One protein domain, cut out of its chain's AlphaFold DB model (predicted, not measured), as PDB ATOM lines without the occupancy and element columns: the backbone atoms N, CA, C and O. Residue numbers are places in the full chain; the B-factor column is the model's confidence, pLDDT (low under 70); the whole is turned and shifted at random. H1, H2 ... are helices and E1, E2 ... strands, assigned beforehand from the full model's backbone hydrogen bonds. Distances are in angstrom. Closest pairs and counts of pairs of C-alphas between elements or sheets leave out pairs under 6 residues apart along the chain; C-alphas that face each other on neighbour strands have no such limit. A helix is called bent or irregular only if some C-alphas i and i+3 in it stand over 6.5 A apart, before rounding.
ATOM      1  N   PHE A   3     161.740 210.949 273.072       94.50
ATOM      2  CA  PHE A   3     161.728 212.116 272.194       94.50
ATOM      3  C   PHE A   3     162.433 213.300 272.838       94.50
ATOM      4  O   PHE A   3     162.350 213.484 274.048       94.50
ATOM      5  N   PHE A   4     163.066 214.128 272.017       95.69
ATOM      6  CA  PHE A   4     163.496 215.472 272.395       95.69
ATOM      7  C   PHE A   4     162.623 216.504 271.689       95.69
ATOM      8  O   PHE A   4     162.149 216.262 270.573       95.69
ATOM      9  N   ALA A   5     162.428 217.663 272.316       96.94
ATOM     10  CA  ALA A   5     161.711 218.754 271.673       96.94
ATOM     11  C   ALA A   5     162.592 219.428 270.618       96.94
ATOM     12  O   ALA A   5     163.780 219.665 270.837       96.94
ATOM     13  N   LEU A   6     161.984 219.778 269.491       97.19
ATOM     14  CA  LEU A   6     162.528 220.733 268.535       97.19
ATOM     15  C   LEU A   6     161.783 222.044 268.740       97.19
ATOM     16  O   LEU A   6     160.562 222.064 268.651       97.19
ATOM     17  N   ILE A   7     162.493 223.125 269.038       96.88
ATOM     18  CA  ILE A   7     161.894 224.413 269.399       96.88
ATOM     19  C   ILE A   7     162.368 225.462 268.411       96.88
ATOM     20  O   ILE A   7     163.567 225.564 268.142       96.88
ATOM     21  N   GLU A   8     161.435 226.236 267.868       96.88
ATOM     22  CA  GLU A   8     161.769 227.342 266.984       96.88
ATOM     23  C   GLU A   8     162.645 228.371 267.721       96.88
ATOM     24  O   GLU A   8     162.377 228.743 268.860       96.88
ATOM     25  N   THR A   9     163.724 228.824 267.087       94.88
ATOM     26  CA  THR A   9     164.740 229.682 267.730       94.88
ATOM     27  C   THR A   9     164.282 231.121 267.935       94.88
ATOM     28  O   THR A   9     164.740 231.800 268.853       94.88
ATOM     29  N   ALA A  10     163.378 231.579 267.078       93.56
ATOM     30  CA  ALA A  10     162.677 232.847 267.175       93.56
ATOM     31  C   ALA A  10     161.344 232.735 266.428       93.56
ATOM     32  O   ALA A  10     161.218 231.923 265.508       93.56
ATOM     33  N   ALA A  11     160.372 233.569 266.798       91.94
ATOM     34  CA  ALA A  11     159.044 233.558 266.196       91.94
ATOM     35  C   ALA A  11     159.121 233.645 264.662       91.94
ATOM     36  O   ALA A  11     159.654 234.615 264.118       91.94
ATOM     37  N   ASN A  12     158.570 232.640 263.976       90.31
ATOM     38  CA  ASN A  12     158.539 232.529 262.514       90.31
ATOM     39  C   ASN A  12     159.919 232.488 261.829       90.31
ATOM     40  O   ASN A  12     160.028 232.797 260.643       90.31
ATOM     41  N   SER A  13     160.984 232.118 262.544       94.19
ATOM     42  CA  SER A  13     162.322 231.973 261.951       94.19
ATOM     43  C   SER A  13     162.437 230.792 260.985       94.19
ATOM     44  O   SER A  13     163.320 230.795 260.129       94.19
ATOM     45  N   GLY A  14     161.600 229.760 261.145       93.75
ATOM     46  CA  GLY A  14     161.727 228.499 260.404       93.75
ATOM     47  C   GLY A  14     162.966 227.678 260.776       93.75
ATOM     48  O   GLY A  14     163.249 226.672 260.130       93.75
ATOM     49  N   GLN A  15     163.704 228.095 261.808       96.75
ATOM     50  CA  GLN A  15     164.883 227.407 262.321       96.75
ATOM     51  C   GLN A  15     164.595 226.872 263.712       96.75
ATOM     52  O   GLN A  15     164.185 227.625 264.597       96.75
ATOM     53  N   PHE A  16     164.873 225.591 263.921       97.31
ATOM     54  CA  PHE A  16     164.604 224.891 265.166       97.31
ATOM     55  C   PHE A  16     165.899 224.382 265.801       97.31
ATOM     56  O   PHE A  16     166.887 224.080 265.123       97.31
ATOM     57  N   ARG A  17     165.897 224.284 267.127       96.19
ATOM     58  CA  ARG A  17     166.975 223.688 267.919       96.19
ATOM     59  C   ARG A  17     166.435 222.591 268.813       96.19
ATOM     60  O   ARG A  17     165.281 222.625 269.228       96.19
ATOM     61  N   LEU A  18     167.301 221.629 269.098       95.44
ATOM     62  CA  LEU A  18     167.010 220.555 270.030       95.44
ATOM     63  C   LEU A  18     167.008 221.100 271.462       95.44
ATOM     64  O   LEU A  18     167.894 221.877 271.818       95.44
ATOM     65  N   SER A  19     166.032 220.693 272.267       93.88
ATOM     66  CA  SER A  19     166.074 220.893 273.714       93.88
ATOM     67  C   SER A  19     166.903 219.803 274.397       93.88
ATOM     68  O   SER A  19     167.082 218.709 273.862       93.88
ATOM     69  N   ASP A  20     167.358 220.074 275.619       89.94
ATOM     70  CA  ASP A  20     168.104 219.097 276.427       89.94
ATOM     71  C   ASP A  20     167.185 218.117 277.183       89.94
ATOM     72  O   ASP A  20     167.647 217.147 277.785       89.94
ATOM     73  N   ALA A  21     165.871 218.365 277.176       89.75
ATOM     74  CA  ALA A  21     164.894 217.587 277.925       89.75
ATOM     75  C   ALA A  21     164.300 216.465 277.067       89.75
ATOM     76  O   ALA A  21     163.687 216.711 276.025       89.75
ATOM     77  N   MET A  22     164.444 215.233 277.551       93.38
ATOM     78  CA  MET A  22     163.846 214.046 276.950       93.38
ATOM     79  C   MET A  22     162.474 213.757 277.566       93.38
ATOM     80  O   MET A  22     162.304 213.842 278.782       93.38
ATOM     81  N   VAL A  23     161.517 213.341 276.739       94.12
ATOM     82  CA  VAL A  23     160.208 212.828 277.163       94.12
ATOM     83  C   VAL A  23     160.003 211.402 276.666       94.12
ATOM     84  O   VAL A  23     160.438 211.038 275.571       94.12
ATOM     85  N   GLU A  24     159.313 210.585 277.456       93.62
ATOM     86  CA  GLU A  24     158.876 209.257 277.031       93.62
ATOM     87  C   GLU A  24     157.398 209.288 276.647       93.62
ATOM     88  O   GLU A  24     156.550 209.748 277.408       93.62
ATOM     89  N   ALA A  25     157.089 208.790 275.453       91.69
ATOM     90  CA  ALA A  25     155.732 208.752 274.927       91.69
ATOM     91  C   ALA A  25     155.498 207.514 274.056       91.69
ATOM     92  O   ALA A  25     156.438 206.851 273.601       91.69
ATOM     93  N   GLN A  26     154.223 207.195 273.829       89.88
ATOM     94  CA  GLN A  26     153.805 206.047 273.016       89.88
ATOM     95  C   GLN A  26     153.679 206.368 271.519       89.88
ATOM     96  O   GLN A  26     153.641 205.442 270.719       89.88
ATOM     97  N   SER A  27     153.602 207.648 271.141       91.00
ATOM     98  CA  SER A  27     153.462 208.096 269.751       91.00
ATOM     99  C   SER A  27     154.007 209.516 269.560       91.00
ATOM    100  O   SER A  27     154.273 210.210 270.549       91.00
ATOM    101  N   THR A  28     154.120 209.967 268.309       92.94
ATOM    102  CA  THR A  28     154.483 211.356 267.974       92.94
ATOM    103  C   THR A  28     153.486 212.356 268.560       92.94
ATOM    104  O   THR A  28     153.896 213.289 269.251       92.94
ATOM    105  N   THR A  29     152.178 212.138 268.374       94.62
ATOM    106  CA  THR A  29     151.135 213.006 268.952       94.62
ATOM    107  C   THR A  29     151.264 213.099 270.473       94.62
ATOM    108  O   THR A  29     151.187 214.189 271.041       94.62
ATOM    109  N   ALA A  30     151.480 211.964 271.147       94.19
ATOM    110  CA  ALA A  30     151.619 211.935 272.601       94.19
ATOM    111  C   ALA A  30     152.878 212.682 273.074       94.19
ATOM    112  O   ALA A  30     152.821 213.400 274.068       94.19
ATOM    113  N   ALA A  31     153.995 212.559 272.350       94.94
ATOM    114  CA  ALA A  31     155.215 213.304 272.652       94.94
ATOM    115  C   ALA A  31     154.995 214.816 272.521       94.94
ATOM    116  O   ALA A  31     155.330 215.569 273.433       94.94
ATOM    117  N   LEU A  32     154.374 215.255 271.424       95.62
ATOM    118  CA  LEU A  32     154.065 216.665 271.179       95.62
ATOM    119  C   LEU A  32     153.155 217.246 272.266       95.62
ATOM    120  O   LEU A  32     153.402 218.356 272.729       95.62
ATOM    121  N   ALA A  33     152.166 216.486 272.745       95.38
ATOM    122  CA  ALA A  33     151.301 216.914 273.845       95.38
ATOM    123  C   ALA A  33     152.064 217.129 275.168       95.38
ATOM    124  O   ALA A  33     151.719 218.028 275.933       95.38
ATOM    125  N   LEU A  34     153.107 216.333 275.434       95.69
ATOM    126  CA  LEU A  34     153.983 216.512 276.600       95.69
ATOM    127  C   LEU A  34     154.970 217.674 276.419       95.69
ATOM    128  O   LEU A  34     155.337 218.324 277.396       95.69
ATOM    129  N   ILE A  35     155.389 217.943 275.180       95.56
ATOM    130  CA  ILE A  35     156.320 219.023 274.836       95.56
ATOM    131  C   ILE A  35     155.625 220.385 274.889       95.56
ATOM    132  O   ILE A  35     156.169 221.311 275.486       95.56
ATOM    133  N   ALA A  36     154.423 220.509 274.320       94.06
ATOM    134  CA  ALA A  36     153.691 221.767 274.172       94.06
ATOM    135  C   ALA A  36     153.685 222.688 275.415       94.06
ATOM    136  O   ALA A  36     154.008 223.867 275.263       94.06
ATOM    137  N   PRO A  37     153.390 222.216 276.649       92.50
ATOM    138  CA  PRO A  37     153.352 223.087 277.830       92.50
ATOM    139  C   PRO A  37     154.722 223.637 278.259       92.50
ATOM    140  O   PRO A  37     154.782 224.513 279.117       92.50
ATOM    141  N   THR A  38     155.822 223.130 277.697       92.19
ATOM    142  CA  THR A  38     157.192 223.581 278.001       92.19
ATOM    143  C   THR A  38     157.675 224.696 277.072       92.19
ATOM    144  O   THR A  38     158.727 225.293 277.309       92.19
ATOM    145  N   ILE A  39     156.922 224.981 276.010       93.50
ATOM    146  CA  ILE A  39     157.339 225.875 274.934       93.50
ATOM    147  C   ILE A  39     156.935 227.312 275.251       93.50
ATOM    148  O   ILE A  39     155.817 227.593 275.681       93.50
ATOM    149  N   SER A  40     157.862 228.241 275.019       92.19
ATOM    150  CA  SER A  40     157.586 229.664 275.210       92.19
ATOM    151  C   SER A  40     156.550 230.175 274.200       92.19
ATOM    152  O   SER A  40     156.555 229.743 273.043       92.19
ATOM    153  N   PRO A  41     155.692 231.132 274.595       93.12
ATOM    154  CA  PRO A  41     154.731 231.742 273.685       93.12
ATOM    155  C   PRO A  41     155.373 232.316 272.423       93.12
ATOM    156  O   PRO A  41     156.457 232.895 272.471       93.12
ATOM    157  N   GLY A  42     154.666 232.206 271.299       92.69
ATOM    158  CA  GLY A  42     155.103 232.728 270.005       92.69
ATOM    159  C   GLY A  42     156.073 231.824 269.240       92.69
ATOM    160  O   GLY A  42     156.476 232.198 268.141       92.69
ATOM    161  N   LEU A  43     156.418 230.646 269.769       95.62
ATOM    162  CA  LEU A  43     157.292 229.675 269.106       95.62
ATOM    163  C   LEU A  43     156.503 228.460 268.617       95.62
ATOM    164  O   LEU A  43     155.538 228.044 269.260       95.62
ATOM    165  N   ARG A  44     156.929 227.882 267.494       96.81
ATOM    166  CA  ARG A  44     156.490 226.555 267.038       96.81
ATOM    167  C   ARG A  44     157.386 225.461 267.616       96.81
ATOM    168  O   ARG A  44     158.527 225.723 268.011       96.81
ATOM    169  N   TYR A  45     156.887 224.230 267.637       97.06
ATOM    170  CA  TYR A  45     157.645 223.089 268.134       97.06
ATOM    171  C   TYR A  45     157.376 221.810 267.343       97.06
ATOM    172  O   TYR A  45     156.339 221.634 266.716       97.06
ATOM    173  N   GLY A  46     158.338 220.901 267.409       97.00
ATOM    174  CA  GLY A  46     158.258 219.549 266.890       97.00
ATOM    175  C   GLY A  46     158.896 218.559 267.860       97.00
ATOM    176  O   GLY A  46     159.277 218.902 268.981       97.00
ATOM    177  N   ALA A  47     159.045 217.323 267.410       97.19
ATOM    178  CA  ALA A  47     159.671 216.247 268.151       97.19
ATOM    179  C   ALA A  47     160.722 215.546 267.289       97.19
ATOM    180  O   ALA A  47     160.519 215.280 266.103       97.19
ATOM    181  N   TRP A  48     161.843 215.205 267.910       95.81
ATOM    182  CA  TRP A  48     162.843 214.317 267.340       95.81
ATOM    183  C   TRP A  48     162.828 212.985 268.088       95.81
ATOM    184  O   TRP A  48     162.990 212.970 269.310       95.81
ATOM    185  N   LEU A  49     162.636 211.871 267.375       92.31
ATOM    186  CA  LEU A  49     162.720 210.531 267.958       92.31
ATOM    187  C   LEU A  49     164.187 210.179 268.233       92.31
ATOM    188  O   LEU A  49     164.991 210.034 267.310       92.31
ATOM    189  N   TYR A  50     164.520 210.006 269.508       87.88
ATOM    190  CA  TYR A  50     165.835 209.563 269.939       87.88
ATOM    191  C   TYR A  50     165.957 208.042 269.880       87.88
ATOM    192  O   TYR A  50     165.061 207.310 270.307       87.88
ATOM    193  N   HIS A  51     167.109 207.569 269.406       78.69
ATOM    194  CA  HIS A  51     167.426 206.151 269.374       78.69
ATOM    195  C   HIS A  51     168.892 205.916 269.766       78.69
ATOM    196  O   HIS A  51     169.807 206.392 269.095       78.69
ATOM    197  N   GLU A  52     169.103 205.192 270.870       65.62
ATOM    198  CA  GLU A  52     170.419 204.977 271.502       65.62
ATOM    199  C   GLU A  52     171.311 203.974 270.746       65.62
ATOM    200  O   GLU A  52     172.532 204.016 270.888       65.62
ATOM    201  N   VAL A  53     170.742 203.073 269.931       60.12
ATOM    202  CA  VAL A  53     171.470 201.927 269.345       60.12
ATOM    203  C   VAL A  53     171.239 201.826 267.832       60.12
ATOM    204  O   VAL A  53     170.179 202.169 267.330       60.12
ATOM    205  N   ARG A  54     172.213 201.353 267.045       57.91
ATOM    206  CA  ARG A  54     171.976 201.030 265.622       57.91
ATOM    207  C   ARG A  54     171.071 199.794 265.500       57.91
ATOM    208  O   ARG A  54     171.411 198.746 266.036       57.91
ATOM    209  N   LYS A  67     146.713 207.386 263.989       94.19
ATOM    210  CA  LYS A  67     146.373 207.022 262.614       94.19
ATOM    211  C   LYS A  67     145.789 208.210 261.838       94.19
ATOM    212  O   LYS A  67     144.833 208.855 262.260       94.19
ATOM    213  N   GLY A  68     146.352 208.472 260.662       94.44
ATOM    214  CA  GLY A  68     145.979 209.573 259.776       94.44
ATOM    215  C   GLY A  68     146.564 210.932 260.162       94.44
ATOM    216  O   GLY A  68     146.287 211.908 259.469       94.44
ATOM    217  N   LYS A  69     147.361 211.028 261.235       95.94
ATOM    218  CA  LYS A  69     148.073 212.265 261.581       95.94
ATOM    219  C   LYS A  69     149.194 212.530 260.583       95.94
ATOM    220  O   LYS A  69     149.915 211.607 260.202       95.94
ATOM    221  N   THR A  70     149.334 213.793 260.190       96.88
ATOM    222  CA  THR A  70     150.329 214.245 259.213       96.88
ATOM    223  C   THR A  70     151.287 215.233 259.857       96.88
ATOM    224  O   THR A  70     150.867 216.136 260.585       96.88
ATOM    225  N   TYR A  71     152.566 215.085 259.536       97.69
ATOM    226  CA  TYR A  71     153.649 215.899 260.064       97.69
ATOM    227  C   TYR A  71     154.544 216.404 258.941       97.69
ATOM    228  O   TYR A  71     154.899 215.643 258.042       97.69
ATOM    229  N   SER A  72     154.947 217.666 259.028       97.44
ATOM    230  CA  SER A  72     156.048 218.235 258.263       97.44
ATOM    231  C   SER A  72     157.380 217.693 258.777       97.44
ATOM    232  O   SER A  72     157.606 217.594 259.987       97.44
ATOM    233  N   VAL A  73     158.273 217.356 257.848       97.06
ATOM    234  CA  VAL A  73     159.621 216.878 258.159       97.06
ATOM    235  C   VAL A  73     160.545 218.064 258.406       97.06
ATOM    236  O   VAL A  73     160.666 218.961 257.571       97.06
ATOM    237  N   LEU A  74     161.233 218.027 259.544       97.62
ATOM    238  CA  LEU A  74     162.361 218.891 259.860       97.62
ATOM    239  C   LEU A  74     163.661 218.108 259.653       97.62
ATOM    240  O   LEU A  74     163.777 216.976 260.121       97.62
ATOM    241  N   ALA A  75     164.654 218.710 259.009       96.50
ATOM    242  CA  ALA A  75     165.955 218.110 258.746       96.50
ATOM    243  C   ALA A  75     167.086 218.919 259.389       96.50
ATOM    244  O   ALA A  75     167.122 220.145 259.289       96.50
ATOM    245  N   GLN A  76     168.042 218.222 260.008       96.00
ATOM    246  CA  GLN A  76     169.326 218.786 260.427       96.00
ATOM    247  C   GLN A  76     170.419 218.265 259.494       96.00
ATOM    248  O   GLN A  76     171.042 217.227 259.741       96.00
ATOM    249  N   VAL A  77     170.626 218.984 258.392       91.25
ATOM    250  CA  VAL A  77     171.641 218.663 257.382       91.25
ATOM    251  C   VAL A  77     172.959 219.339 257.758       91.25
ATOM    252  O   VAL A  77     172.969 220.486 258.186       91.25
ATOM    253  N   GLY A  78     174.086 218.647 257.582       86.38
ATOM    254  CA  GLY A  78     175.418 219.237 257.787       86.38
ATOM    255  C   GLY A  78     175.979 219.144 259.211       86.38
ATOM    256  O   GLY A  78     177.044 219.698 259.467       86.38
ATOM    257  N   GLY A  79     175.320 218.414 260.116       85.44
ATOM    258  CA  GLY A  79     175.859 218.061 261.435       85.44
ATOM    259  C   GLY A  79     175.078 218.645 262.612       85.44
ATOM    260  O   GLY A  79     174.109 219.377 262.439       85.44
ATOM    261  N   THR A  80     175.499 218.301 263.832       87.75
ATOM    262  CA  THR A  80     174.761 218.593 265.076       87.75
ATOM    263  C   THR A  80     174.647 220.071 265.418       87.75
ATOM    264  O   THR A  80     173.764 220.441 266.189       87.75
ATOM    265  N   ASP A  81     175.511 220.894 264.833       89.31
ATOM    266  CA  ASP A  81     175.606 222.325 265.120       89.31
ATOM    267  C   ASP A  81     174.721 223.162 264.181       89.31
ATOM    268  O   ASP A  81     174.572 224.369 264.372       89.31
ATOM    269  N   GLN A  82     174.127 222.526 263.165       93.44
ATOM    270  CA  GLN A  82     173.234 223.178 262.214       93.44
ATOM    271  C   GLN A  82     171.810 223.277 262.769       93.44
ATOM    272  O   GLN A  82     171.383 222.404 263.533       93.44
ATOM    273  N   PRO A  83     171.045 224.318 262.404       95.00
ATOM    274  CA  PRO A  83     169.637 224.367 262.747       95.00
ATOM    275  C   PRO A  83     168.876 223.249 262.036       95.00
ATOM    276  O   PRO A  83     169.243 222.784 260.957       95.00
ATOM    277  N   TRP A  84     167.773 222.856 262.650       97.44
ATOM    278  CA  TRP A  84     166.746 222.059 262.007       97.44
ATOM    279  C   TRP A  84     165.859 222.979 261.168       97.44
ATOM    280  O   TRP A  84     165.460 224.039 261.653       97.44
ATOM    281  N   VAL A  85     165.541 222.593 259.938       96.56
ATOM    282  CA  VAL A  85     164.690 223.375 259.023       96.56
ATOM    283  C   VAL A  85     163.681 222.471 258.327       96.56
ATOM    284  O   VAL A  85     163.908 221.269 258.225       96.56
ATOM    285  N   GLU A  86     162.567 223.024 257.855       95.56
ATOM    286  CA  GLU A  86     161.602 222.262 257.056       95.56
ATOM    287  C   GLU A  86     162.246 221.749 255.757       95.56
ATOM    288  O   GLU A  86     162.862 222.513 255.016       95.56
ATOM    289  N   ASP A  87     162.080 220.455 255.479       94.19
ATOM    290  CA  ASP A  87     162.591 219.795 254.264       94.19
ATOM    291  C   ASP A  87     161.560 219.800 253.113       94.19
ATOM    292  O   ASP A  87     161.839 219.396 251.988       94.19
ATOM    293  N   GLY A  88     160.331 220.253 253.382       92.88
ATOM    294  CA  GLY A  88     159.220 220.277 252.419       92.88
ATOM    295  C   GLY A  88     158.491 218.938 252.251       92.88
ATOM    296  O   GLY A  88     157.450 218.881 251.596       92.88
ATOM    297  N   GLN A  89     158.991 217.865 252.865       95.19
ATOM    298  CA  GLN A  89     158.312 216.574 252.924       95.19
ATOM    299  C   GLN A  89     157.261 216.532 254.039       95.19
ATOM    300  O   GLN A  89     157.397 217.181 255.078       95.19
ATOM    301  N   GLN A  90     156.234 215.704 253.842       96.25
ATOM    302  CA  GLN A  90     155.251 215.368 254.867       96.25
ATOM    303  C   GLN A  90     155.174 213.854 255.047       96.25
ATOM    304  O   GLN A  90     155.181 213.109 254.066       96.25
ATOM    305  N   LEU A  91     155.062 213.405 256.295       95.50
ATOM    306  CA  LEU A  91     154.852 212.004 256.647       95.50
ATOM    307  C   LEU A  91     153.497 211.826 257.319       95.50
ATOM    308  O   LEU A  91     153.087 212.642 258.143       95.50
ATOM    309  N   VAL A  92     152.822 210.730 256.979       95.44
ATOM    310  CA  VAL A  92     151.518 210.363 257.537       95.44
ATOM    311  C   VAL A  92     151.663 209.080 258.343       95.44
ATOM    312  O   VAL A  92     152.139 208.063 257.832       95.44
ATOM    313  N   SER A  93     151.185 209.105 259.581       93.44
ATOM    314  CA  SER A  93     151.031 207.914 260.412       93.44
ATOM    315  C   SER A  93     149.934 207.017 259.824       93.44
ATOM    316  O   SER A  93     148.748 207.331 259.908       93.44
ATOM    317  N   THR A  94     150.301 205.905 259.181       91.06
ATOM    318  CA  THR A  94     149.348 205.015 258.481       91.06
ATOM    319  C   THR A  94     149.401 203.589 259.014       91.06
ATOM    320  O   THR A  94     148.516 203.180 259.756       91.06
ATOM    321  N   LEU A  95     150.426 202.825 258.642       85.69
ATOM    322  CA  LEU A  95     150.656 201.463 259.133       85.69
ATOM    323  C   LEU A  95     151.507 201.455 260.409       85.69
ATOM    324  O   LEU A  95     151.346 200.586 261.264       85.69
ATOM    325  N   CYS A  96     152.383 202.448 260.545       86.75
ATOM    326  CA  CYS A  96     153.181 202.724 261.730       86.75
ATOM    327  C   CYS A  96     153.146 204.224 262.033       86.75
ATOM    328  O   CYS A  96     152.701 205.025 261.204       86.75
ATOM    329  N   ASP A  97     153.602 204.583 263.228       91.06
ATOM    330  CA  ASP A  97     153.819 205.974 263.614       91.06
ATOM    331  C   ASP A  97     154.829 206.648 262.663       91.06
ATOM    332  O   ASP A  97     155.874 206.069 262.342       91.06
ATOM    333  N   ALA A  98     154.532 207.875 262.228       93.31
ATOM    334  CA  ALA A  98     155.398 208.681 261.376       93.31
ATOM    335  C   ALA A  98     156.828 208.811 261.923       93.31
ATOM    336  O   ALA A  98     157.766 208.857 261.132       93.31
ATOM    337  N   SER A  99     157.031 208.800 263.244       91.50
ATOM    338  CA  SER A  99     158.366 208.831 263.851       91.50
ATOM    339  C   SER A  99     159.205 207.591 263.537       91.50
ATOM    340  O   SER A  99     160.413 207.713 263.341       91.50
ATOM    341  N   ASN A 100     158.593 206.407 263.411       89.44
ATOM    342  CA  ASN A 100     159.314 205.190 263.015       89.44
ATOM    343  C   ASN A 100     159.762 205.261 261.548       89.44
ATOM    344  O   ASN A 100     160.886 204.873 261.210       89.44
ATOM    345  N   LEU A 101     158.905 205.801 260.678       89.12
ATOM    346  CA  LEU A 101     159.255 206.064 259.283       89.12
ATOM    347  C   LEU A 101     160.352 207.136 259.178       89.12
ATOM    348  O   LEU A 101     161.344 206.931 258.483       89.12
ATOM    349  N   CYS A 102     160.212 208.231 259.923       91.56
ATOM    350  CA  CYS A 102     161.168 209.333 260.004       91.56
ATOM    351  C   CYS A 102     162.558 208.852 260.456       91.56
ATOM    352  O   CYS A 102     163.567 209.189 259.836       91.56
ATOM    353  N   LEU A 103     162.619 207.984 261.471       89.44
ATOM    354  CA  LEU A 103     163.864 207.361 261.919       89.44
ATOM    355  C   LEU A 103     164.483 206.475 260.832       89.44
ATOM    356  O   LEU A 103     165.688 206.549 260.595       89.44
ATOM    357  N   SER A 104     163.670 205.678 260.137       87.81
ATOM    358  CA  SER A 104     164.139 204.822 259.038       87.81
ATOM    359  C   SER A 104     164.713 205.652 257.881       87.81
ATOM    360  O   SER A 104     165.777 205.338 257.349       87.81
ATOM    361  N   MET A 105     164.052 206.759 257.532       90.19
ATOM    362  CA  MET A 105     164.548 207.721 256.545       90.19
ATOM    363  C   MET A 105     165.848 208.384 257.005       90.19
ATOM    364  O   MET A 105     166.797 208.452 256.231       90.19
ATOM    365  N   SER A 106     165.936 208.800 258.269       90.31
ATOM    366  CA  SER A 106     167.148 209.394 258.842       90.31
ATOM    367  C   SER A 106     168.349 208.444 258.753       90.31
ATOM    368  O   SER A 106     169.446 208.860 258.373       90.31
ATOM    369  N   GLN A 107     168.137 207.150 259.020       87.25
ATOM    370  CA  GLN A 107     169.168 206.117 258.869       87.25
ATOM    371  C   GLN A 107     169.609 205.937 257.410       87.25
ATOM    372  O   GLN A 107     170.800 205.760 257.157       87.25
ATOM    373  N   TYR A 108     168.672 205.995 256.460       87.44
ATOM    374  CA  TYR A 108     168.966 205.880 255.031       87.44
ATOM    375  C   TYR A 108     169.699 207.111 254.477       87.44
ATOM    376  O   TYR A 108     170.666 206.975 253.730       87.44
ATOM    377  N   MET A 109     169.256 208.314 254.849       88.44
ATOM    378  CA  MET A 109     169.768 209.578 254.307       88.44
ATOM    379  C   MET A 109     171.074 210.041 254.968       88.44
ATOM    380  O   MET A 109     171.798 210.852 254.395       88.44
ATOM    381  N   GLY A 110     171.401 209.532 256.161       87.56
ATOM    382  CA  GLY A 110     172.651 209.850 256.857       87.56
ATOM    383  C   GLY A 110     172.650 211.192 257.599       87.56
ATOM    384  O   GLY A 110     173.710 211.675 257.989       87.56
ATOM    385  N   PHE A 111     171.478 211.786 257.826       89.44
ATOM    386  CA  PHE A 111     171.294 212.983 258.648       89.44
ATOM    387  C   PHE A 111     170.013 212.881 259.480       89.44
ATOM    388  O   PHE A 111     169.189 211.993 259.260       89.44
ATOM    389  N   ARG A 112     169.864 213.744 260.490       93.25
ATOM    390  CA  ARG A 112     168.765 213.632 261.457       93.25
ATOM    391  C   ARG A 112     167.478 214.240 260.901       93.25
ATOM    392  O   ARG A 112     167.516 215.313 260.300       93.25
ATOM    393  N   LEU A 113     166.364 213.553 261.145       95.31
ATOM    394  CA  LEU A 113     165.015 213.965 260.758       95.31
ATOM    395  C   LEU A 113     164.093 213.991 261.977       95.31
ATOM    396  O   LEU A 113     164.199 213.119 262.836       95.31
ATOM    397  N   GLY A 114     163.215 214.985 262.043       96.31
ATOM    398  CA  GLY A 114     162.253 215.232 263.108       96.31
ATOM    399  C   GLY A 114     160.913 215.657 262.521       96.31
ATOM    400  O   GLY A 114     160.787 215.839 261.311       96.31
ATOM    401  N   LEU A 115     159.902 215.783 263.373       97.75
ATOM    402  CA  LEU A 115     158.514 215.941 262.952       97.75
ATOM    403  C   LEU A 115     157.840 217.102 263.671       97.75
ATOM    404  O   LEU A 115     157.913 217.217 264.890       97.75
ATOM    405  N   MET A 116     157.136 217.928 262.910       97.38
ATOM    406  CA  MET A 116     156.279 219.010 263.392       97.38
ATOM    407  C   MET A 116     154.883 218.820 262.786       97.38
ATOM    408  O   MET A 116     154.801 218.403 261.635       97.38
ATOM    409  N   PRO A 117     153.771 219.096 263.487       95.44
ATOM    410  CA  PRO A 117     152.446 219.073 262.859       95.44
ATOM    411  C   PRO A 117     152.380 219.964 261.604       95.44
ATOM    412  O   PRO A 117     152.954 221.049 261.590       95.44
ATOM    413  N   VAL A 118     151.687 219.526 260.541       90.88
ATOM    414  CA  VAL A 118     151.628 220.278 259.260       90.88
ATOM    415  C   VAL A 118     151.085 221.698 259.425       90.88
ATOM    416  O   VAL A 118     151.590 222.625 258.800       90.88
TER     417      VAL A 118
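AT A GLANCE: This is residues 3 to 54 and 67 to 118 of the 137 residues of an uncharacterized protein of Acetobacter pomorum (UniProt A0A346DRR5). A six-stranded sheet is curled into a small, nearly closed barrel, with E3, E1 and E2 facing E4 and E6, and E5 as the hinge. H1 packs on E3, E1 and E2, and H2 packs on E6 at the other face of the sheet. The printed part has 104 residues, with elements in the order E1, E2, H1, E3, E4, E5, H2, E6, and its class is mixed, helices and strands. The sheet's order is E3, E1, E2, E5, E4, E6, all antiparallel. The whole is compact and rounded, with a radius of gyration of the C-alphas of 12.5 A and spans of 34 by 29 by 26 A.

HOW THE PARTS SIT: E1, residues 3 to 8, and E2, residues 15 to 24, form a hairpin, with N 7 and O 17 2.8 A apart. E2 bends by 76 degrees at residue 20. H1, residues 28 to 38, is on the sheet, which curls round it. H1 is irregular, but only just: C-alphas 34 and 37 are 6.7 A apart. E3, residues 45 to 50, is an edge strand beside E1, with N 6 and O 46 2.9 A apart; its closest C-alphas to H1 are those of Ala 47 and Leu 32, 6.4 A. E4, residues 70 to 76, and E5, residues 84 to 92, form a hairpin, with N 75 and O 85 2.8 A apart. E5 bends by 81 degrees at residue 88 and is the neighbour of E2, with N 16 and O 84 2.8 A apart. H2, residues 98 to 109, is on the sheet, on the opposite face from H1. E6, residues 112 to 117, is the other edge strand, beside E4, with N 74 and O 114 2.8 A apart. Its closest C-alphas to H2 are those of Arg 112 and Ser 106, 5.2 A, and to E3 those of Met 116 and Gly 46, 4.1 A. The sheet is a folded sheet, bent back on itself into two leaves. E2, H1, E3 and E5, H2, E6 are split strand-helix-strand units, each with another strand between its two strands in the sheet and a right-handed crossover. H1 and H2 are close but not clearly touching, about perpendicular at 83 degrees. E1 and E4 are apart, for instance. Every O i to N i+4 pair is within hydrogen-bond range in H2, and 5 of 7 in H1.

IN THESE COORDINATES: E1 begins with C-alpha 3 at (161.728, 212.116, 272.194), and E2 is 24.1 A long. H1 and H2 are each 16.0 A long. E4 is 19.6 A long, E5 19.7 A and E6 17.3 A, the last ending with C-alpha 117 at (152.446, 219.073, 262.859).

THE WHOLE: The C-alphas farthest apart, of Gly 42 and Arg 54, are 36.2 A apart. Residues 55 to 66 are not printed; C-alphas 54 and 67 are 26.5 A apart across this cut, between E3 and E4. Of the links that are printed whole, none is long. The mean pLDDT of the printed part is 92.3, and residues 52 to 54 are under 70.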